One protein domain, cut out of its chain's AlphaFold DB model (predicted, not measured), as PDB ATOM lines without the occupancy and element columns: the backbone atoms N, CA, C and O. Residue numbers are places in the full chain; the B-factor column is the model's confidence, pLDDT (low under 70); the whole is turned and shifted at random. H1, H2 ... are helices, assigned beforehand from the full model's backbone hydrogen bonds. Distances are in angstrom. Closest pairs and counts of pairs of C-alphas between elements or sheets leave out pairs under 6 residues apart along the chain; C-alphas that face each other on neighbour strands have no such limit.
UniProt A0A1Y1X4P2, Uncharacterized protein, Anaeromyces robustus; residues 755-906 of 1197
ATOM      1  N   SER A 755     196.517 139.508 150.503       64.38
ATOM      2  CA  SER A 755     195.379 138.884 151.200       64.38
ATOM      3  C   SER A 755     194.661 139.750 152.244       64.38
ATOM      4  O   SER A 755     193.554 139.411 152.648       64.38
ATOM      5  N   VAL A 756     195.270 140.829 152.743       67.75
ATOM      6  CA  VAL A 756     194.733 141.595 153.889       67.75
ATOM      7  C   VAL A 756     193.476 142.391 153.516       67.75
ATOM      8  O   VAL A 756     192.518 142.427 154.291       67.75
ATOM      9  N   TYR A 757     193.447 142.972 152.313       77.00
ATOM     10  CA  TYR A 757     192.281 143.691 151.786       77.00
ATOM     11  C   TYR A 757     191.075 142.750 151.671       77.00
ATOM     12  O   TYR A 757     190.000 143.012 152.219       77.00
ATOM     13  N   ASP A 758     191.307 141.593 151.053       82.19
ATOM     14  CA  ASP A 758     190.301 140.555 150.876       82.19
ATOM     15  C   ASP A 758     189.795 140.036 152.227       82.19
ATOM     16  O   ASP A 758     188.592 139.846 152.412       82.19
ATOM     17  N   LEU A 759     190.687 139.863 153.209       81.50
ATOM     18  CA  LEU A 759     190.324 139.418 154.556       81.50
ATOM     19  C   LEU A 759     189.407 140.413 155.277       81.50
ATOM     20  O   LEU A 759     188.442 139.974 155.909       81.50
ATOM     21  N   LEU A 760     189.664 141.723 155.179       83.19
ATOM     22  CA  LEU A 760     188.816 142.751 155.793       83.19
ATOM     23  C   LEU A 760     187.428 142.806 155.155       83.19
ATOM     24  O   LEU A 760     186.429 142.728 155.877       83.19
ATOM     25  N   LEU A 761     187.357 142.845 153.820       88.81
ATOM     26  CA  LEU A 761     186.085 142.819 153.099       88.81
ATOM     27  C   LEU A 761     185.284 141.563 153.449       88.81
ATOM     28  O   LEU A 761     184.133 141.656 153.874       88.81
ATOM     29  N   LEU A 762     185.907 140.383 153.363       89.50
ATOM     30  CA  LEU A 762     185.266 139.121 153.729       89.50
ATOM     31  C   LEU A 762     184.807 139.124 155.189       89.50
ATOM     32  O   LEU A 762     183.751 138.575 155.496       89.50
ATOM     33  N   LYS A 763     185.564 139.734 156.105       89.31
ATOM     34  CA  LYS A 763     185.207 139.798 157.525       89.31
ATOM     35  C   LYS A 763     184.007 140.709 157.785       89.31
ATOM     36  O   LYS A 763     183.101 140.281 158.503       89.31
ATOM     37  N   TRP A 764     183.950 141.897 157.184       92.50
ATOM     38  CA  TRP A 764     182.781 142.780 157.287       92.50
ATOM     39  C   TRP A 764     181.539 142.166 156.646       92.50
ATOM     40  O   TRP A 764     180.462 142.206 157.245       92.50
ATOM     41  N   ILE A 765     181.698 141.503 155.496       92.75
ATOM     42  CA  ILE A 765     180.620 140.758 154.837       92.75
ATOM     43  C   ILE A 765     180.083 139.658 155.766       92.75
ATOM     44  O   ILE A 765     178.874 139.574 155.972       92.75
ATOM     45  N   LYS A 766     180.959 138.845 156.370       91.25
ATOM     46  CA  LYS A 766     180.571 137.737 157.265       91.25
ATOM     47  C   LYS A 766     179.874 138.199 158.544       91.25
ATOM     48  O   LYS A 766     179.032 137.474 159.067       91.25
ATOM     49  N   LYS A 767     180.242 139.372 159.064       91.56
ATOM     50  CA  LYS A 767     179.675 139.942 160.295       91.56
ATOM     51  C   LYS A 767     178.498 140.895 160.070       91.56
ATOM     52  O   LYS A 767     177.946 141.396 161.044       91.56
ATOM     53  N   SER A 768     178.110 141.156 158.822       92.69
ATOM     54  CA  SER A 768     177.052 142.119 158.482       92.69
ATOM     55  C   SER A 768     177.330 143.560 158.928       92.69
ATOM     56  O   SER A 768     176.412 144.345 159.182       92.69
ATOM     57  N   GLU A 769     178.606 143.937 158.972       92.06
ATOM     58  CA  GLU A 769     179.064 145.283 159.329       92.06
ATOM     59  C   GLU A 769     179.119 146.188 158.089       92.06
ATOM     60  O   GLU A 769     180.160 146.655 157.634       92.06
ATOM     61  N   ASN A 770     177.938 146.390 157.512       92.12
ATOM     62  CA  ASN A 770     177.760 146.949 156.176       92.12
ATOM     63  C   ASN A 770     178.153 148.434 156.059       92.12
ATOM     64  O   ASN A 770     178.665 148.833 155.024       92.12
ATOM     65  N   HIS A 771     178.020 149.229 157.122       88.88
ATOM     66  CA  HIS A 771     178.482 150.623 157.125       88.88
ATOM     67  C   HIS A 771     180.009 150.735 156.962       88.88
ATOM     68  O   HIS A 771     180.467 151.578 156.200       88.88
ATOM     69  N   PHE A 772     180.806 149.863 157.597       88.81
ATOM     70  CA  PHE A 772     182.262 149.858 157.398       88.81
ATOM     71  C   PHE A 772     182.638 149.413 155.986       88.81
ATOM     72  O   PHE A 772     183.492 150.038 155.362       88.81
ATOM     73  N   LEU A 773     181.956 148.386 155.467       90.56
ATOM     74  CA  LEU A 773     182.123 147.929 154.088       90.56
ATOM     75  C   LEU A 773     181.847 149.059 153.083       90.56
ATOM     76  O   LEU A 773     182.622 149.255 152.153       90.56
ATOM     77  N   GLU A 774     180.768 149.814 153.289       91.19
ATOM     78  CA  GLU A 774     180.367 150.919 152.419       91.19
ATOM     79  C   GLU A 774     181.339 152.102 152.489       91.19
ATOM     80  O   GLU A 774     181.803 152.557 151.444       91.19
ATOM     81  N   ILE A 775     181.705 152.562 153.696       88.19
ATOM     82  CA  ILE A 775     182.699 153.634 153.884       88.19
ATOM     83  C   ILE A 775     184.010 153.252 153.204       88.19
ATOM     84  O   ILE A 775     184.576 154.041 152.451       88.19
ATOM     85  N   PHE A 776     184.482 152.032 153.449       87.44
ATOM     86  CA  PHE A 776     185.761 151.580 152.935       87.44
ATOM     87  C   PHE A 776     185.766 151.471 151.412       87.44
ATOM     88  O   PHE A 776     186.676 152.006 150.778       87.44
ATOM     89  N   LEU A 777     184.755 150.835 150.810       86.94
ATOM     90  CA  LEU A 777     184.678 150.731 149.352       86.94
ATOM     91  C   LEU A 777     184.534 152.109 148.713       86.94
ATOM     92  O   LEU A 777     185.264 152.397 147.776       86.94
ATOM     93  N   LYS A 778     183.708 153.009 149.262       85.25
ATOM     94  CA  LYS A 778     183.555 154.362 148.710       85.25
ATOM     95  C   LYS A 778     184.834 155.183 148.790       85.25
ATOM     96  O   LYS A 778     185.163 155.861 147.828       85.25
ATOM     97  N   TYR A 779     185.590 155.094 149.880       78.75
ATOM     98  CA  TYR A 779     186.850 155.830 150.013       78.75
ATOM     99  C   TYR A 779     187.992 155.252 149.185       78.75
ATOM    100  O   TYR A 779     188.870 155.993 148.746       78.75
ATOM    101  N   THR A 780     187.993 153.938 148.968       75.25
ATOM    102  CA  THR A 780     189.019 153.276 148.155       75.25
ATOM    103  C   THR A 780     188.712 153.383 146.659       75.25
ATOM    104  O   THR A 780     189.640 153.565 145.879       75.25
ATOM    105  N   ASN A 781     187.437 153.397 146.246       65.19
ATOM    106  CA  ASN A 781     187.032 153.442 144.834       65.19
ATOM    107  C   ASN A 781     187.210 154.789 144.123       65.19
ATOM    108  O   ASN A 781     187.133 154.819 142.899       65.19
ATOM    109  N   ILE A 782     187.467 155.896 144.827       55.44
ATOM    110  CA  ILE A 782     187.532 157.249 144.225       55.44
ATOM    111  C   ILE A 782     188.641 157.388 143.160       55.44
ATOM    112  O   ILE A 782     188.682 158.388 142.448       55.44
ATOM    113  N   LYS A 783     189.548 156.408 143.015       53.78
ATOM    114  CA  LYS A 783     190.657 156.473 142.045       53.78
ATOM    115  C   LYS A 783     190.880 155.224 141.189       53.78
ATOM    116  O   LYS A 783     191.781 155.248 140.357       53.78
ATOM    117  N   PHE A 784     190.096 154.159 141.349       59.38
ATOM    118  CA  PHE A 784     190.340 152.892 140.650       59.38
ATOM    119  C   PHE A 784     189.180 152.558 139.709       59.38
ATOM    120  O   PHE A 784     188.356 151.696 140.001       59.38
ATOM    121  N   ASN A 785     189.134 153.231 138.554       56.16
ATOM    122  CA  ASN A 785     188.101 153.013 137.529       56.16
ATOM    123  C   ASN A 785     188.048 151.562 136.996       56.16
ATOM    124  O   ASN A 785     187.055 151.179 136.382       56.16
ATOM    125  N   ASP A 786     189.066 150.744 137.288       60.38
ATOM    126  CA  ASP A 786     189.174 149.341 136.870       60.38
ATOM    127  C   ASP A 786     189.017 148.330 138.024       60.38
ATOM    128  O   ASP A 786     189.348 147.148 137.869       60.38
ATOM    129  N   PHE A 787     188.535 148.748 139.204       66.44
ATOM    130  CA  PHE A 787     188.344 147.818 140.322       66.44
ATOM    131  C   PHE A 787     187.160 146.872 140.056       66.44
ATOM    132  O   PHE A 787     185.989 147.221 140.207       66.44
ATOM    133  N   VAL A 788     187.470 145.641 139.644       75.00
ATOM    134  CA  VAL A 788     186.488 144.565 139.471       75.00
ATOM    135  C   VAL A 788     186.347 143.817 140.792       75.00
ATOM    136  O   VAL A 788     187.270 143.127 141.219       75.00
ATOM    137  N   MET A 789     185.171 143.898 141.422       83.81
ATOM    138  CA  MET A 789     184.913 143.149 142.658       83.81
ATOM    139  C   MET A 789     185.071 141.639 142.425       83.81
ATOM    140  O   MET A 789     184.486 141.088 141.489       83.81
ATOM    141  N   LEU A 790     185.822 140.945 143.277       83.25
ATOM    142  CA  LEU A 790     186.002 139.495 143.173       83.25
ATOM    143  C   LEU A 790     184.670 138.749 143.387       83.25
ATOM    144  O   LEU A 790     183.824 139.170 144.183       83.25
ATOM    145  N   LYS A 791     184.463 137.629 142.677       81.19
ATOM    146  CA  LYS A 791     183.217 136.837 142.773       81.19
ATOM    147  C   LYS A 791     183.038 136.252 144.178       81.19
ATOM    148  O   LYS A 791     181.921 136.123 144.673       81.19
ATOM    149  N   GLU A 792     184.147 135.964 144.844       85.06
ATOM    150  CA  GLU A 792     184.273 135.429 146.195       85.06
ATOM    151  C   GLU A 792     183.574 136.307 147.242       85.06
ATOM    152  O   GLU A 792     183.003 135.780 148.201       85.06
ATOM    153  N   TYR A 793     183.548 137.631 147.051       90.31
ATOM    154  CA  TYR A 793     182.833 138.553 147.938       90.31
ATOM    155  C   TYR A 793     181.326 138.378 147.838       90.31
ATOM    156  O   TYR A 793     180.650 138.272 148.864       90.31
ATOM    157  N   PHE A 794     180.808 138.259 146.617       87.69
ATOM    158  CA  PHE A 794     179.394 137.988 146.389       87.69
ATOM    159  C   PHE A 794     179.004 136.600 146.902       87.69
ATOM    160  O   PHE A 794     178.020 136.485 147.630       87.69
ATOM    161  N   TYR A 795     179.806 135.562 146.624       84.56
ATOM    162  CA  TYR A 795     179.579 134.220 147.179       84.56
ATOM    163  C   TYR A 795     179.550 134.241 148.708       84.56
ATOM    164  O   TYR A 795     178.667 133.645 149.323       84.56
ATOM    165  N   THR A 796     180.482 134.958 149.340       89.06
ATOM    166  CA  THR A 796     180.527 135.082 150.802       89.06
ATOM    167  C   THR A 796     179.304 135.821 151.331       89.06
ATOM    168  O   THR A 796     178.687 135.362 152.289       89.06
ATOM    169  N   ALA A 797     178.895 136.918 150.696       90.38
ATOM    170  CA  ALA A 797     177.723 137.669 151.122       90.38
ATOM    171  C   ALA A 797     176.437 136.833 151.018       90.38
ATOM    172  O   ALA A 797     175.635 136.834 151.953       90.38
ATOM    173  N   ILE A 798     176.279 136.039 149.953       85.12
ATOM    174  CA  ILE A 798     175.145 135.117 149.797       85.12
ATOM    175  C   ILE A 798     175.197 133.994 150.838       85.12
ATOM    176  O   ILE A 798     174.196 133.740 151.508       85.12
ATOM    177  N   ASN A 799     176.353 133.351 151.028       84.62
ATOM    178  CA  ASN A 799     176.518 132.253 151.987       84.62
ATOM    179  C   ASN A 799     176.174 132.672 153.425       84.62
ATOM    180  O   ASN A 799     175.609 131.884 154.182       84.62
ATOM    181  N   TYR A 800     176.481 133.919 153.790       89.56
ATOM    182  CA  TYR A 800     176.178 134.495 155.104       89.56
ATOM    183  C   TYR A 800     174.842 135.253 155.143       89.56
ATOM    184  O   TYR A 800     174.500 135.842 156.166       89.56
ATOM    185  N   ASN A 801     174.061 135.213 154.058       88.75
ATOM    186  CA  ASN A 801     172.775 135.896 153.923       88.75
ATOM    187  C   ASN A 801     172.836 137.412 154.208       88.75
ATOM    188  O   ASN A 801     171.876 138.006 154.703       88.75
ATOM    189  N   ASN A 802     173.969 138.045 153.906       91.75
ATOM    190  CA  ASN A 802     174.178 139.472 154.092       91.75
ATOM    191  C   ASN A 802     173.804 140.237 152.814       91.75
ATOM    192  O   ASN A 802     174.646 140.599 151.995       91.75
ATOM    193  N   ILE A 803     172.505 140.486 152.651       89.19
ATOM    194  CA  ILE A 803     171.937 141.163 151.478       89.19
ATOM    195  C   ILE A 803     172.461 142.599 151.329       89.19
ATOM    196  O   ILE A 803     172.711 143.059 150.219       89.19
ATOM    197  N   ASN A 804     172.660 143.311 152.437       91.56
ATOM    198  CA  ASN A 804     173.138 144.693 152.404       91.56
ATOM    199  C   ASN A 804     174.563 144.774 151.843       91.56
ATOM    200  O   ASN A 804     174.842 145.671 151.053       91.56
ATOM    201  N   ALA A 805     175.434 143.813 152.171       92.31
ATOM    202  CA  ALA A 805     176.746 143.736 151.541       92.31
ATOM    203  C   ALA A 805     176.631 143.560 150.031       92.31
ATOM    204  O   ALA A 805     177.386 144.178 149.305       92.31
ATOM    205  N   ILE A 806     175.675 142.776 149.537       89.62
ATOM    206  CA  ILE A 806     175.493 142.576 148.095       89.62
ATOM    207  C   ILE A 806     175.122 143.888 147.402       89.62
ATOM    208  O   ILE A 806     175.720 144.217 146.383       89.62
ATOM    209  N   PHE A 807     174.211 144.669 147.988       91.06
ATOM    210  CA  PHE A 807     173.879 146.005 147.487       91.06
ATOM    211  C   PHE A 807     175.093 146.939 147.466       91.06
ATOM    212  O   PHE A 807     175.349 147.581 146.453       91.06
ATOM    213  N   ILE A 808     175.878 146.955 148.545       91.62
ATOM    214  CA  ILE A 808     177.102 147.760 148.634       91.62
ATOM    215  C   ILE A 808     178.147 147.306 147.608       91.62
ATOM    216  O   ILE A 808     178.755 148.136 146.939       91.62
ATOM    217  N   LEU A 809     178.361 145.996 147.470       90.69
ATOM    218  CA  LEU A 809     179.301 145.422 146.512       90.69
ATOM    219  C   LEU A 809     178.889 145.772 145.080       90.69
ATOM    220  O   LEU A 809     179.755 146.088 144.275       90.69
ATOM    221  N   PHE A 810     177.589 145.769 144.768       87.06
ATOM    222  CA  PHE A 810     177.090 146.168 143.453       87.06
ATOM    223  C   PHE A 810     177.205 147.659 143.180       87.06
ATOM    224  O   PHE A 810     177.570 148.036 142.070       87.06
ATOM    225  N   ASP A 811     176.953 148.502 144.176       89.50
ATOM    226  CA  ASP A 811     177.113 149.947 144.022       89.50
ATOM    227  C   ASP A 811     178.575 150.362 143.773       89.50
ATOM    228  O   ASP A 811     178.848 151.435 143.242       89.50
ATOM    229  N   ASN A 812     179.521 149.493 144.141       87.06
ATOM    230  CA  ASN A 812     180.960 149.720 144.037       87.06
ATOM    231  C   ASN A 812     181.652 148.867 142.956       87.06
ATOM    232  O   ASN A 812     182.872 148.932 142.823       87.06
ATOM    233  N   ASP A 813     180.914 148.071 142.181       84.81
ATOM    234  CA  ASP A 813     181.474 147.233 141.119       84.81
ATOM    235  C   ASP A 813     181.382 147.931 139.758       84.81
ATOM    236  O   ASP A 813     180.363 147.870 139.066       84.81
ATOM    237  N   PHE A 814     182.477 148.568 139.339       74.50
ATOM    238  CA  PHE A 814     182.531 149.325 138.081       74.50
ATOM    239  C   PHE A 814     182.509 148.456 136.825       74.50
ATOM    240  O   PHE A 814     182.335 148.971 135.719       74.50
ATOM    241  N   SER A 815     182.657 147.136 136.962       69.81
ATOM    242  CA  SER A 815     182.881 146.255 135.816       69.81
ATOM    243  C   SER A 815     181.716 146.198 134.818       69.81
ATOM    244  O   SER A 815     181.875 145.623 133.745       69.81
ATOM    245  N   LYS A 816     180.532 146.752 135.128       65.56
ATOM    246  CA  LYS A 816     179.271 146.520 134.387       65.56
ATOM    247  C   LYS A 816     178.961 145.018 134.189       65.56
ATOM    248  O   LYS A 816     177.983 144.674 133.535       65.56
ATOM    249  N   LEU A 817     179.729 144.109 134.811       68.12
ATOM    250  CA  LEU A 817     179.554 142.654 134.767       68.12
ATOM    251  C   LEU A 817     178.582 142.163 135.851       68.12
ATOM    252  O   LEU A 817     178.534 140.971 136.153       68.12
ATOM    253  N   LEU A 818     177.804 143.085 136.422       68.88
ATOM    254  CA  LEU A 818     176.755 142.864 137.412       68.88
ATOM    255  C   LEU A 818     175.915 141.625 137.084       68.88
ATOM    256  O   LEU A 818     175.764 140.715 137.902       68.88
ATOM    257  N   PHE A 819     175.456 141.567 135.836       67.06
ATOM    258  CA  PHE A 819     174.650 140.474 135.325       67.06
ATOM    259  C   PHE A 819     175.357 139.114 135.452       67.06
ATOM    260  O   PHE A 819     174.763 138.151 135.927       67.06
ATOM    261  N   PHE A 820     176.640 139.028 135.088       69.06
ATOM    262  CA  PHE A 820     177.404 137.775 135.120       69.06
ATOM    263  C   PHE A 820     177.594 137.241 136.525       69.06
ATOM    264  O   PHE A 820     177.476 136.042 136.754       69.06
ATOM    265  N   LYS A 821     177.892 138.130 137.474       74.19
ATOM    266  CA  LYS A 821     178.115 137.712 138.855       74.19
ATOM    267  C   LYS A 821     176.815 137.163 139.429       74.19
ATOM    268  O   LYS A 821     176.829 136.067 139.969       74.19
ATOM    269  N   ILE A 822     175.683 137.841 139.218       72.50
ATOM    270  CA  ILE A 822     174.356 137.332 139.620       72.50
ATOM    271  C   ILE A 822     174.042 136.000 138.931       72.50
ATOM    272  O   ILE A 822     173.557 135.071 139.579       72.50
ATOM    273  N   TYR A 823     174.353 135.886 137.641       70.81
ATOM    274  CA  TYR A 823     174.136 134.667 136.878       70.81
ATOM    275  C   TYR A 823     174.898 133.471 137.450       70.81
ATOM    276  O   TYR A 823     174.290 132.443 137.750       70.81
ATOM    277  N   ASP A 824     176.201 133.617 137.673       70.44
ATOM    278  CA  ASP A 824     177.050 132.560 138.224       70.44
ATOM    279  C   ASP A 824     176.601 132.146 139.633       70.44
ATOM    280  O   ASP A 824     176.675 130.976 140.008       70.44
ATOM    281  N   LEU A 825     176.087 133.099 140.418       68.31
ATOM    282  CA  LEU A 825     175.539 132.852 141.754       68.31
ATOM    283  C   LEU A 825     174.217 132.063 141.695       68.31
ATOM    284  O   LEU A 825     173.880 131.340 142.635       68.31
ATOM    285  N   SER A 826     173.475 132.169 140.590       65.31
ATOM    286  CA  SER A 826     172.148 131.569 140.427       65.31
ATOM    287  C   SER A 826     172.154 130.086 140.028       65.31
ATOM    288  O   SER A 826     171.150 129.397 140.227       65.31
ATOM    289  N   TYR A 827     173.273 129.564 139.514       62.97
ATOM    290  CA  TYR A 827     173.380 128.176 139.036       62.97
ATOM    291  C   TYR A 827     173.551 127.130 140.165       62.97
ATOM    292  O   TYR A 827     173.502 125.928 139.905       62.97
ATOM    293  N   GLY A 828     173.716 127.559 141.427       62.00
ATOM    294  CA  GLY A 828     173.860 126.686 142.605       62.00
ATOM    295  C   GLY A 828     172.598 126.532 143.473       62.00
ATOM    296  O   GLY A 828     171.626 127.275 143.355       62.00
ATOM    297  N   THR A 829     172.632 125.602 144.441       55.22
ATOM    298  CA  THR A 829     171.563 125.345 145.446       55.22
ATOM    299  C   THR A 829     171.248 126.533 146.368       55.22
ATOM    300  O   THR A 829     170.299 126.482 147.146       55.22
ATOM    301  N   LEU A 830     172.027 127.613 146.288       56.59
ATOM    302  CA  LEU A 830     171.882 128.838 147.080       56.59
ATOM    303  C   LEU A 830     170.722 129.750 146.625       56.59
ATOM    304  O   LEU A 830     170.409 130.723 147.310       56.59
ATOM    305  N   ASN A 831     170.054 129.428 145.513       63.56
ATOM    306  CA  ASN A 831     169.192 130.368 144.794       63.56
ATOM    307  C   ASN A 831     167.834 130.665 145.480       63.56
ATOM    308  O   ASN A 831     167.455 131.827 145.612       63.56
ATOM    309  N   GLU A 832     167.103 129.675 146.010       73.06
ATOM    310  CA  GLU A 832     165.733 129.944 146.498       73.06
ATOM    311  C   GLU A 832     165.665 130.747 147.801       73.06
ATOM    312  O   GLU A 832     164.803 131.614 147.950       73.06
ATOM    313  N   LYS A 833     166.560 130.474 148.756       77.00
ATOM    314  CA  LYS A 833     166.587 131.202 150.035       77.00
ATOM    315  C   LYS A 833     166.994 132.657 149.815       77.00
ATOM    316  O   LYS A 833     166.404 133.555 150.404       77.00
ATOM    317  N   PHE A 834     167.976 132.877 148.948       80.81
ATOM    318  CA  PHE A 834     168.468 134.207 148.626       80.81
ATOM    319  C   PHE A 834     167.436 135.031 147.848       80.81
ATOM    320  O   PHE A 834     167.136 136.155 148.245       80.81
ATOM    321  N   LYS A 835     166.811 134.433 146.823       79.06
ATOM    322  CA  LYS A 835     165.707 135.041 146.072       79.06
ATOM    323  C   LYS A 835     164.563 135.453 146.996       79.06
ATOM    324  O   LYS A 835     164.192 136.622 146.999       79.06
ATOM    325  N   LYS A 836     164.086 134.540 147.853       82.31
ATOM    326  CA  LYS A 836     163.043 134.846 148.846       82.31
ATOM    327  C   LYS A 836     163.449 135.989 149.766       82.31
ATOM    328  O   LYS A 836     162.614 136.812 150.093       82.31
ATOM    329  N   ASN A 837     164.711 136.073 150.173       82.25
ATOM    330  CA  ASN A 837     165.147 137.148 151.059       82.25
ATOM    331  C   ASN A 837     165.247 138.509 150.355       82.25
ATOM    332  O   ASN A 837     165.022 139.521 151.008       82.25
ATOM    333  N   ILE A 838     165.551 138.555 149.053       81.44
ATOM    334  CA  ILE A 838     165.482 139.798 148.267       81.44
ATOM    335  C   ILE A 838     164.027 140.185 148.001       81.44
ATOM    336  O   ILE A 838     163.666 141.342 148.209       81.44
ATOM    337  N   GLU A 839     163.191 139.234 147.584       78.44
ATOM    338  CA  GLU A 839     161.766 139.457 147.304       78.44
ATOM    339  C   GLU A 839     160.999 139.869 148.565       78.44
ATOM    340  O   GLU A 839     160.224 140.814 148.512       78.44
ATOM    341  N   ASN A 840     161.293 139.246 149.709       77.19
ATOM    342  CA  ASN A 840     160.694 139.565 151.007       77.19
ATOM    343  C   ASN A 840     161.417 140.709 151.737       77.19
ATOM    344  O   ASN A 840     161.098 140.994 152.893       77.19
ATOM    345  N   SER A 841     162.422 141.353 151.124       73.00
ATOM    346  CA  SER A 841     163.067 142.534 151.714       73.00
ATOM    347  C   SER A 841     162.189 143.779 151.549       73.00
ATOM    348  O   SER A 841     162.572 144.761 150.914       73.00
ATOM    349  N   ASP A 842     161.011 143.747 152.168       64.25
ATOM    350  CA  ASP A 842     160.145 144.912 152.391       64.25
ATOM    351  C   ASP A 842     160.641 145.784 153.557       64.25
ATOM    352  O   ASP A 842     160.000 146.754 153.952       64.25
ATOM    353  N   ILE A 843     161.816 145.455 154.107       65.62
ATOM    354  CA  ILE A 843     162.532 146.299 155.062       65.62
ATOM    355  C   ILE A 843     162.801 147.644 154.380       65.62
ATOM    356  O   ILE A 843     163.544 147.689 153.392       65.62
ATOM    357  N   GLN A 844     162.211 148.713 154.922       73.44
ATOM    358  CA  GLN A 844     162.388 150.074 154.425       73.44
ATOM    359  C   GLN A 844     163.878 150.422 154.408       73.44
ATOM    360  O   GLN A 844     164.626 150.024 155.303       73.44
ATOM    361  N   PHE A 845     164.321 151.170 153.394       78.94
ATOM    362  CA  PHE A 845     165.725 151.556 153.242       78.94
ATOM    363  C   PHE A 845     166.298 152.166 154.535       78.94
ATOM    364  O   PHE A 845     167.426 151.852 154.898       78.94
ATOM    365  N   LYS A 846     165.487 152.927 155.285       74.19
ATOM    366  CA  LYS A 846     165.834 153.551 156.577       74.19
ATOM    367  C   LYS A 846     166.267 152.570 157.672       74.19
ATOM    368  O   LYS A 846     167.096 152.929 158.500       74.19
ATOM    369  N   ASP A 847     165.772 151.336 157.645       75.69
ATOM    370  CA  ASP A 847     166.084 150.304 158.645       75.69
ATOM    371  C   ASP A 847     167.341 149.494 158.277       75.69
ATOM    372  O   ASP A 847     167.748 148.563 158.980       75.69
ATOM    373  N   LYS A 848     167.977 149.813 157.143       77.94
ATOM    374  CA  LYS A 848     169.200 149.152 156.691       77.94
ATOM    375  C   LYS A 848     170.426 149.793 157.335       77.94
ATOM    376  O   LYS A 848     170.554 151.013 157.404       77.94
ATOM    377  N   ASN A 849     171.386 148.956 157.727       77.75
ATOM    378  CA  ASN A 849     172.691 149.362 158.267       77.75
ATOM    379  C   ASN A 849     173.645 149.881 157.166       77.75
ATOM    380  O   ASN A 849     174.754 149.364 157.022       77.75
ATOM    381  N   PHE A 850     173.185 150.839 156.360       84.00
ATOM    382  CA  PHE A 850     174.002 151.619 155.428       84.00
ATOM    383  C   PHE A 850     174.519 152.869 156.135       84.00
ATOM    384  O   PHE A 850     173.853 153.409 157.023       84.00
ATOM    385  N   TYR A 851     175.700 153.343 155.749       76.44
ATOM    386  CA  TYR A 851     176.292 154.537 156.343       76.44
ATOM    387  C   TYR A 851     175.425 155.780 156.098       76.44
ATOM    388  O   TYR A 851     175.235 156.594 157.001       76.44
ATOM    389  N   TYR A 852     174.783 155.867 154.927       78.19
ATOM    390  CA  TYR A 852     173.866 156.955 154.580       78.19
ATOM    391  C   TYR A 852     172.732 157.163 155.605       78.19
ATOM    392  O   TYR A 852     172.330 158.296 155.883       78.19
ATOM    393  N   ASN A 853     172.237 156.085 156.222       73.38
ATOM    394  CA  ASN A 853     171.155 156.154 157.210       73.38
ATOM    395  C   ASN A 853     171.611 156.630 158.592       73.38
ATOM    396  O   ASN A 853     170.777 157.053 159.388       73.38
ATOM    397  N   LYS A 854     172.918 156.589 158.876       75.19
ATOM    398  CA  LYS A 854     173.495 157.071 160.136       75.19
ATOM    399  C   LYS A 854     173.856 158.558 160.108       75.19
ATOM    400  O   LYS A 854     174.075 159.153 161.159       75.19
ATOM    401  N   LEU A 855     173.906 159.170 158.925       73.94
ATOM    402  CA  LEU A 855     174.204 160.590 158.771       73.94
ATOM    403  C   LEU A 855     173.012 161.459 159.201       73.94
ATOM    404  O   LEU A 855     171.892 161.286 158.714       73.94
ATOM    405  N   GLY A 856     173.265 162.450 160.061       76.81
ATOM    406  CA  GLY A 856     172.315 163.538 160.319       76.81
ATOM    407  C   GLY A 856     172.040 164.365 159.055       76.81
ATOM    408  O   GLY A 856     172.866 164.404 158.142       76.81
ATOM    409  N   ASN A 857     170.884 165.038 158.994       72.19
ATOM    410  CA  ASN A 857     170.450 165.800 157.809       72.19
ATOM    411  C   ASN A 857     171.473 166.858 157.352       72.19
ATOM    412  O   ASN A 857     171.634 167.067 156.154       72.19
ATOM    413  N   GLU A 858     172.202 167.474 158.284       68.62
ATOM    414  CA  GLU A 858     173.248 168.462 157.985       68.62
ATOM    415  C   GLU A 858     174.489 167.819 157.339       68.62
ATOM    416  O   GLU A 858     174.996 168.313 156.333       68.62
ATOM    417  N   ASN A 859     174.920 166.648 157.824       69.62
ATOM    418  CA  ASN A 859     176.071 165.926 157.266       69.62
ATOM    419  C   ASN A 859     175.784 165.340 155.876       69.62
ATOM    420  O   ASN A 859     176.693 165.238 155.054       69.62
ATOM    421  N   LYS A 860     174.518 165.012 155.573       72.81
ATOM    422  CA  LYS A 860     174.097 164.604 154.220       72.81
ATOM    423  C   LYS A 860     174.308 165.720 153.191       72.81
ATOM    424  O   LYS A 860     174.676 165.435 152.056       72.81
ATOM    425  N   ILE A 861     174.109 166.980 153.583       68.31
ATOM    426  CA  ILE A 861     174.324 168.144 152.710       68.31
ATOM    427  C   ILE A 861     175.824 168.368 152.479       68.31
ATOM    428  O   ILE A 861     176.229 168.579 151.339       68.31
ATOM    429  N   ILE A 862     176.645 168.265 153.529       67.25
ATOM    430  CA  ILE A 862     178.103 168.466 153.451       67.25
ATOM    431  C   ILE A 862     178.763 167.404 152.559       67.25
ATOM    432  O   ILE A 862     179.534 167.741 151.663       67.25
ATOM    433  N   ILE A 863     178.402 166.131 152.733       65.25
ATOM    434  CA  ILE A 863     178.948 165.029 151.925       65.25
ATOM    435  C   ILE A 863     178.542 165.158 150.446       65.25
ATOM    436  O   ILE A 863     179.355 164.893 149.567       65.25
ATOM    437  N   ASN A 864     177.333 165.650 150.153       59.22
ATOM    438  CA  ASN A 864     176.903 165.927 148.777       59.22
ATOM    439  C   ASN A 864     177.602 167.150 148.145       59.22
ATOM    440  O   ASN A 864     177.629 167.274 146.920       59.22
ATOM    441  N   GLN A 865     178.161 168.060 148.950       61.75
ATOM    442  CA  GLN A 865     178.923 169.218 148.468       61.75
ATOM    443  C   GLN A 865     180.394 168.875 148.170       61.75
ATOM    444  O   GLN A 865     180.987 169.483 147.273       61.75
ATOM    445  N   GLU A 866     180.970 167.860 148.825       61.91
ATOM    446  CA  GLU A 866     182.253 167.253 148.442       61.91
ATOM    447  C   GLU A 866     182.063 166.326 147.222       61.91
ATOM    448  O   GLU A 866     181.975 165.108 147.333       61.91
ATOM    449  N   LYS A 867     181.979 166.943 146.036       54.91
ATOM    450  CA  LYS A 867     181.461 166.459 144.731       54.91
ATOM    451  C   LYS A 867     181.760 165.030 144.211       54.91
ATOM    452  O   LYS A 867     181.253 164.711 143.141       54.91
ATOM    453  N   ASN A 868     182.514 164.159 144.885       63.00
ATOM    454  CA  ASN A 868     182.984 162.887 144.309       63.00
ATOM    455  C   ASN A 868     182.667 161.607 145.114       63.00
ATOM    456  O   ASN A 868     183.121 160.538 144.708       63.00
ATOM    457  N   ILE A 869     181.919 161.660 146.228       71.25
ATOM    458  CA  ILE A 869     181.601 160.457 147.031       71.25
ATOM    459  C   ILE A 869     180.093 160.350 147.285       71.25
ATOM    460  O   ILE A 869     179.586 160.832 148.294       71.25
ATOM    461  N   SER A 870     179.361 159.683 146.391       78.38
ATOM    462  CA  SER A 870     177.955 159.342 146.639       78.38
ATOM    463  C   SER A 870     177.863 157.994 147.356       78.38
ATOM    464  O   SER A 870     178.217 156.962 146.784       78.38
ATOM    465  N   TYR A 871     177.398 157.991 148.603       85.81
ATOM    466  CA  TYR A 871     177.015 156.764 149.312       85.81
ATOM    467  C   TYR A 871     175.769 156.131 148.681       85.81
ATOM    468  O   TYR A 871     175.092 156.771 147.875       85.81
ATOM    469  N   LEU A 872     175.473 154.878 149.034       86.25
ATOM    470  CA  LEU A 872     174.281 154.191 148.559       86.25
ATOM    471  C   LEU A 872     173.056 154.849 149.201       86.25
ATOM    472  O   LEU A 872     172.736 154.576 150.356       86.25
ATOM    473  N   ASP A 873     172.401 155.745 148.467       87.06
ATOM    474  CA  ASP A 873     171.159 156.389 148.883       87.06
ATOM    475  C   ASP A 873     169.925 155.536 148.530       87.06
ATOM    476  O   ASP A 873     170.027 154.470 147.919       87.06
ATOM    477  N   GLU A 874     168.741 155.993 148.947       87.81
ATOM    478  CA  GLU A 874     167.479 155.269 148.739       87.81
ATOM    479  C   GLU A 874     167.178 155.062 147.250       87.81
ATOM    480  O   GLU A 874     166.833 153.958 146.832       87.81
ATOM    481  N   LYS A 875     167.401 156.097 146.430       88.75
ATOM    482  CA  LYS A 875     167.168 156.041 144.985       88.75
ATOM    483  C   LYS A 875     168.080 155.003 144.328       88.75
ATOM    484  O   LYS A 875     167.612 154.162 143.564       88.75
ATOM    485  N   ARG A 876     169.375 155.036 144.641       86.94
ATOM    486  CA  ARG A 876     170.376 154.118 144.099       86.94
ATOM    487  C   ARG A 876     170.164 152.689 144.592       86.94
ATOM    488  O   ARG A 876     170.319 151.743 143.822       86.94
ATOM    489  N   TYR A 877     169.766 152.515 145.849       88.69
ATOM    490  CA  TYR A 877     169.365 151.219 146.389       88.69
ATOM    491  C   TYR A 877     168.185 150.629 145.618       88.69
ATOM    492  O   TYR A 877     168.243 149.460 145.233       88.69
ATOM    493  N   ASP A 878     167.154 151.426 145.339       88.19
ATOM    494  CA  ASP A 878     165.995 150.985 144.564       88.19
ATOM    495  C   ASP A 878     166.370 150.644 143.115       88.19
ATOM    496  O   ASP A 878     165.931 149.615 142.599       88.19
ATOM    497  N   GLU A 879     167.253 151.422 142.481       87.81
ATOM    498  CA  GLU A 879     167.814 151.105 141.158       87.81
ATOM    499  C   GLU A 879     168.540 149.748 141.155       87.81
ATOM    500  O   GLU A 879     168.290 148.902 140.289       87.81
ATOM    501  N   ILE A 880     169.411 149.494 142.140       87.38
ATOM    502  CA  ILE A 880     170.138 148.221 142.253       87.38
ATOM    503  C   ILE A 880     169.168 147.079 142.575       87.38
ATOM    504  O   ILE A 880     169.267 146.009 141.975       87.38
ATOM    505  N   LYS A 881     168.194 147.285 143.471       88.19
ATOM    506  CA  LYS A 881     167.163 146.291 143.819       88.19
ATOM    507  C   LYS A 881     166.346 145.904 142.593       88.19
ATOM    508  O   LYS A 881     166.170 144.711 142.337       88.19
ATOM    509  N   MET A 882     165.914 146.886 141.806       87.25
ATOM    510  CA  MET A 882     165.228 146.662 140.535       87.25
ATOM    511  C   MET A 882     166.120 145.930 139.533       87.25
ATOM    512  O   MET A 882     165.659 144.986 138.895       87.25
ATOM    513  N   THR A 883     167.404 146.280 139.453       85.81
ATOM    514  CA  THR A 883     168.359 145.610 138.558       85.81
ATOM    515  C   THR A 883     168.570 144.146 138.944       85.81
ATOM    516  O   THR A 883     168.533 143.267 138.084       85.81
ATOM    517  N   ILE A 884     168.734 143.844 140.235       84.81
ATOM    518  CA  ILE A 884     168.865 142.468 140.734       84.81
ATOM    519  C   ILE A 884     167.580 141.677 140.470       84.81
ATOM    520  O   ILE A 884     167.647 140.541 140.001       84.81
ATOM    521  N   LYS A 885     166.411 142.272 140.741       86.56
ATOM    522  CA  LYS A 885     165.111 141.648 140.466       86.56
ATOM    523  C   LYS A 885     164.966 141.318 138.981       86.56
ATOM    524  O   LYS A 885     164.640 140.184 138.645       86.56
ATOM    525  N   TYR A 886     165.304 142.264 138.110       86.56
ATOM    526  CA  TYR A 886     165.318 142.065 136.665       86.56
ATOM    527  C   TYR A 886     166.281 140.943 136.242       86.56
ATOM    528  O   TYR A 886     165.913 140.079 135.447       86.56
ATOM    529  N   CYS A 887     167.478 140.864 136.836       84.00
ATOM    530  CA  CYS A 887     168.407 139.758 136.586       84.00
ATOM    531  C   CYS A 887     167.803 138.401 136.987       84.00
ATOM    532  O   CYS A 887     167.897 137.441 136.226       84.00
ATOM    533  N   PHE A 888     167.141 138.311 138.148       84.75
ATOM    534  CA  PHE A 888     166.441 137.089 138.556       84.75
ATOM    535  C   PHE A 888     165.283 136.739 137.629       84.75
ATOM    536  O   PHE A 888     165.083 135.560 137.338       84.75
ATOM    537  N   GLU A 889     164.524 137.724 137.154       87.38
ATOM    538  CA  GLU A 889     163.475 137.515 136.158       87.38
ATOM    539  C   GLU A 889     164.055 136.952 134.857       87.38
ATOM    540  O   GLU A 889     163.538 135.951 134.362       87.38
ATOM    541  N   ILE A 890     165.168 137.499 134.356       86.56
ATOM    542  CA  ILE A 890     165.884 136.953 133.193       86.56
ATOM    543  C   ILE A 890     166.316 135.509 133.450       86.56
ATOM    544  O   ILE A 890     166.051 134.636 132.628       86.56
ATOM    545  N   ILE A 891     166.949 135.230 134.591       84.88
ATOM    546  CA  ILE A 891     167.437 133.887 134.936       84.88
ATOM    547  C   ILE A 891     166.282 132.884 135.031       84.88
ATOM    548  O   ILE A 891     166.404 131.762 134.538       84.88
ATOM    549  N   ASN A 892     165.144 133.276 135.612       86.06
ATOM    550  CA  ASN A 892     163.951 132.430 135.661       86.06
ATOM    551  C   ASN A 892     163.389 132.203 134.257       86.06
ATOM    552  O   ASN A 892     163.196 131.054 133.880       86.06
ATOM    553  N   LYS A 893     163.248 133.252 133.433       88.88
ATOM    554  CA  LYS A 893     162.825 133.101 132.033       88.88
ATOM    555  C   LYS A 893     163.772 132.189 131.251       88.88
ATOM    556  O   LYS A 893     163.312 131.376 130.457       88.88
ATOM    557  N   GLN A 894     165.085 132.269 131.479       88.94
ATOM    558  CA  GLN A 894     166.050 131.345 130.883       88.94
ATOM    559  C   GLN A 894     165.885 129.916 131.391       88.94
ATOM    560  O   GLN A 894     166.036 128.978 130.612       88.94
ATOM    561  N   LYS A 895     165.613 129.727 132.684       87.25
ATOM    562  CA  LYS A 895     165.345 128.411 133.263       87.25
ATOM    563  C   LYS A 895     164.086 127.810 132.645       87.25
ATOM    564  O   LYS A 895     164.165 126.705 132.122       87.25
ATOM    565  N   ASP A 896     162.990 128.561 132.603       87.69
ATOM    566  CA  ASP A 896     161.727 128.156 131.980       87.69
ATOM    567  C   ASP A 896     161.931 127.849 130.489       87.69
ATOM    568  O   ASP A 896     161.454 126.839 129.963       87.69
ATOM    569  N   PHE A 897     162.735 128.673 129.809       88.12
ATOM    570  CA  PHE A 897     163.153 128.438 128.434       88.12
ATOM    571  C   PHE A 897     163.965 127.144 128.297       88.12
ATOM    572  O   PHE A 897     163.666 126.331 127.433       88.12
ATOM    573  N   LYS A 898     164.969 126.878 129.138       88.69
ATOM    574  CA  LYS A 898     165.734 125.616 129.109       88.69
ATOM    575  C   LYS A 898     164.825 124.417 129.405       88.69
ATOM    576  O   LYS A 898     164.918 123.388 128.730       88.69
ATOM    577  N   GLU A 899     163.912 124.563 130.359       87.56
ATOM    578  CA  GLU A 899     162.939 123.551 130.761       87.56
ATOM    579  C   GLU A 899     161.979 123.182 129.628       87.56
ATOM    580  O   GLU A 899     161.739 121.987 129.425       87.56
ATOM    581  N   ILE A 900     161.505 124.136 128.809       87.81
ATOM    582  CA  ILE A 900     160.624 123.809 127.673       87.81
ATOM    583  C   ILE A 900     161.280 122.801 126.720       87.81
ATOM    584  O   ILE A 900     160.603 121.919 126.171       87.81
ATOM    585  N   PHE A 901     162.602 122.891 126.558       81.38
ATOM    586  CA  PHE A 901     163.389 121.998 125.720       81.38
ATOM    587  C   PHE A 901     163.730 120.676 126.413       81.38
ATOM    588  O   PHE A 901     163.656 119.629 125.759       81.38
ATOM    589  N   LEU A 902     164.011 120.696 127.722       80.62
ATOM    590  CA  LEU A 902     164.311 119.505 128.528       80.62
ATOM    591  C   LEU A 902     163.079 118.613 128.741       80.62
ATOM    592  O   LEU A 902     163.132 117.418 128.447       80.62
ATOM    593  N   PHE A 903     161.938 119.170 129.161       75.69
ATOM    594  CA  PHE A 903     160.696 118.407 129.375       75.69
ATOM    595  C   PHE A 903     160.174 117.783 128.085       75.69
ATOM    596  O   PHE A 903     159.653 116.663 128.061       75.69
ATOM    597  N   ASN A 904     160.363 118.499 126.982       69.69
ATOM    598  CA  ASN A 904     160.058 118.003 125.660       69.69
ATOM    599  C   ASN A 904     161.290 117.437 124.975       69.69
ATOM    600  O   ASN A 904     161.262 117.361 123.754       69.69
ATOM    601  N   ASN A 905     162.336 116.989 125.675       69.00
ATOM    602  CA  ASN A 905     163.251 115.960 125.183       69.00
ATOM    603  C   ASN A 905     163.866 116.344 123.776       69.00
ATOM    604  O   ASN A 905     164.093 115.490 122.926       69.00
ATOM    605  N   ASN A 906     163.933 117.638 123.409       67.94
ATOM    606  CA  ASN A 906     164.255 118.213 122.068       67.94
ATOM    607  C   ASN A 906     163.295 117.978 120.863       67.94
ATOM    608  O   ASN A 906     163.715 117.814 119.725       67.94
TER     609      ASN A 906
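Overview. This is residues 755 to 906 of the 1197 residues of an uncharacterized protein of Anaeromyces robustus (UniProt A0A1Y1X4P2). What shape is this? A long helix, H9, runs along one side of a body of short helices, where two hairpins, H1 with H2 and H3 with H4, pack together with H4 in the middle. Residues 896 to 906, of which 896 to 903 belong to H9, stick out. What makes it up? The printed part has 152 residues with nine named helices, H1 to H9 in order, and no named strand: all helix. It is compact, with a radius of gyration of the C-alphas of 16.9 A, and elongated, spanning 61 by 35 by 27 A.

Arrangement. What meets the longest helix? H9, residues 874 to 903, touches H4, residues 803 to 811, with residues 876 to 881 alone, about perpendicular at 79 degrees; the closest C-alphas, of Phe 807 and Ile 880, are 6.8 A apart. With residues 884 to 891 alone it touches H5, residues 818 to 826, the closest C-alphas being Phe 819 and Cys 887, 6.4 A. H6, residues 831 to 839, is close but not clearly touching H9, closest at C-alphas 835 and 888, 7.8 A. What lies farther out? H3, residues 791 to 799, forms a hairpin with H4 at a shallow tilt of 23 degrees, C-alphas 797 and 805 being closest at 6.2 A. H1, residues 755 to 767, and H2, residues 770 to 781, form another at 31 degrees, touching with residues 761 to 765 and 770 to 773 alone, closest at C-alphas 764 and 773, 6.1 A. H7, residues 851 to 854, touches H2, closest at C-alphas 851 and 771, 4.6 A, with residues 770 to 775 of H2 alone, while H8, residues 857 to 865, touches no helix. Are the backbones helical? Each O i to N i+4 pair is within hydrogen-bond range in H1 to H6, against 4 of 5 in H8 and 25 of 26 in H9; H7 is too short.

Along the chain. Where does H1 begin? C-alpha 755 is at (195.379, 138.884, 151.200). Where does H9 end? C-alpha 903 is at (160.696, 118.407, 129.375), 42.2 A from C-alpha 874.

Size, cuts and confidence. Is it continuous? The printed part has no cut, and H6 to H7 is the long link. Where is confidence low? Of the printed residues of this predicted model, 37 are under pLDDT 70, among them residues 861 to 868.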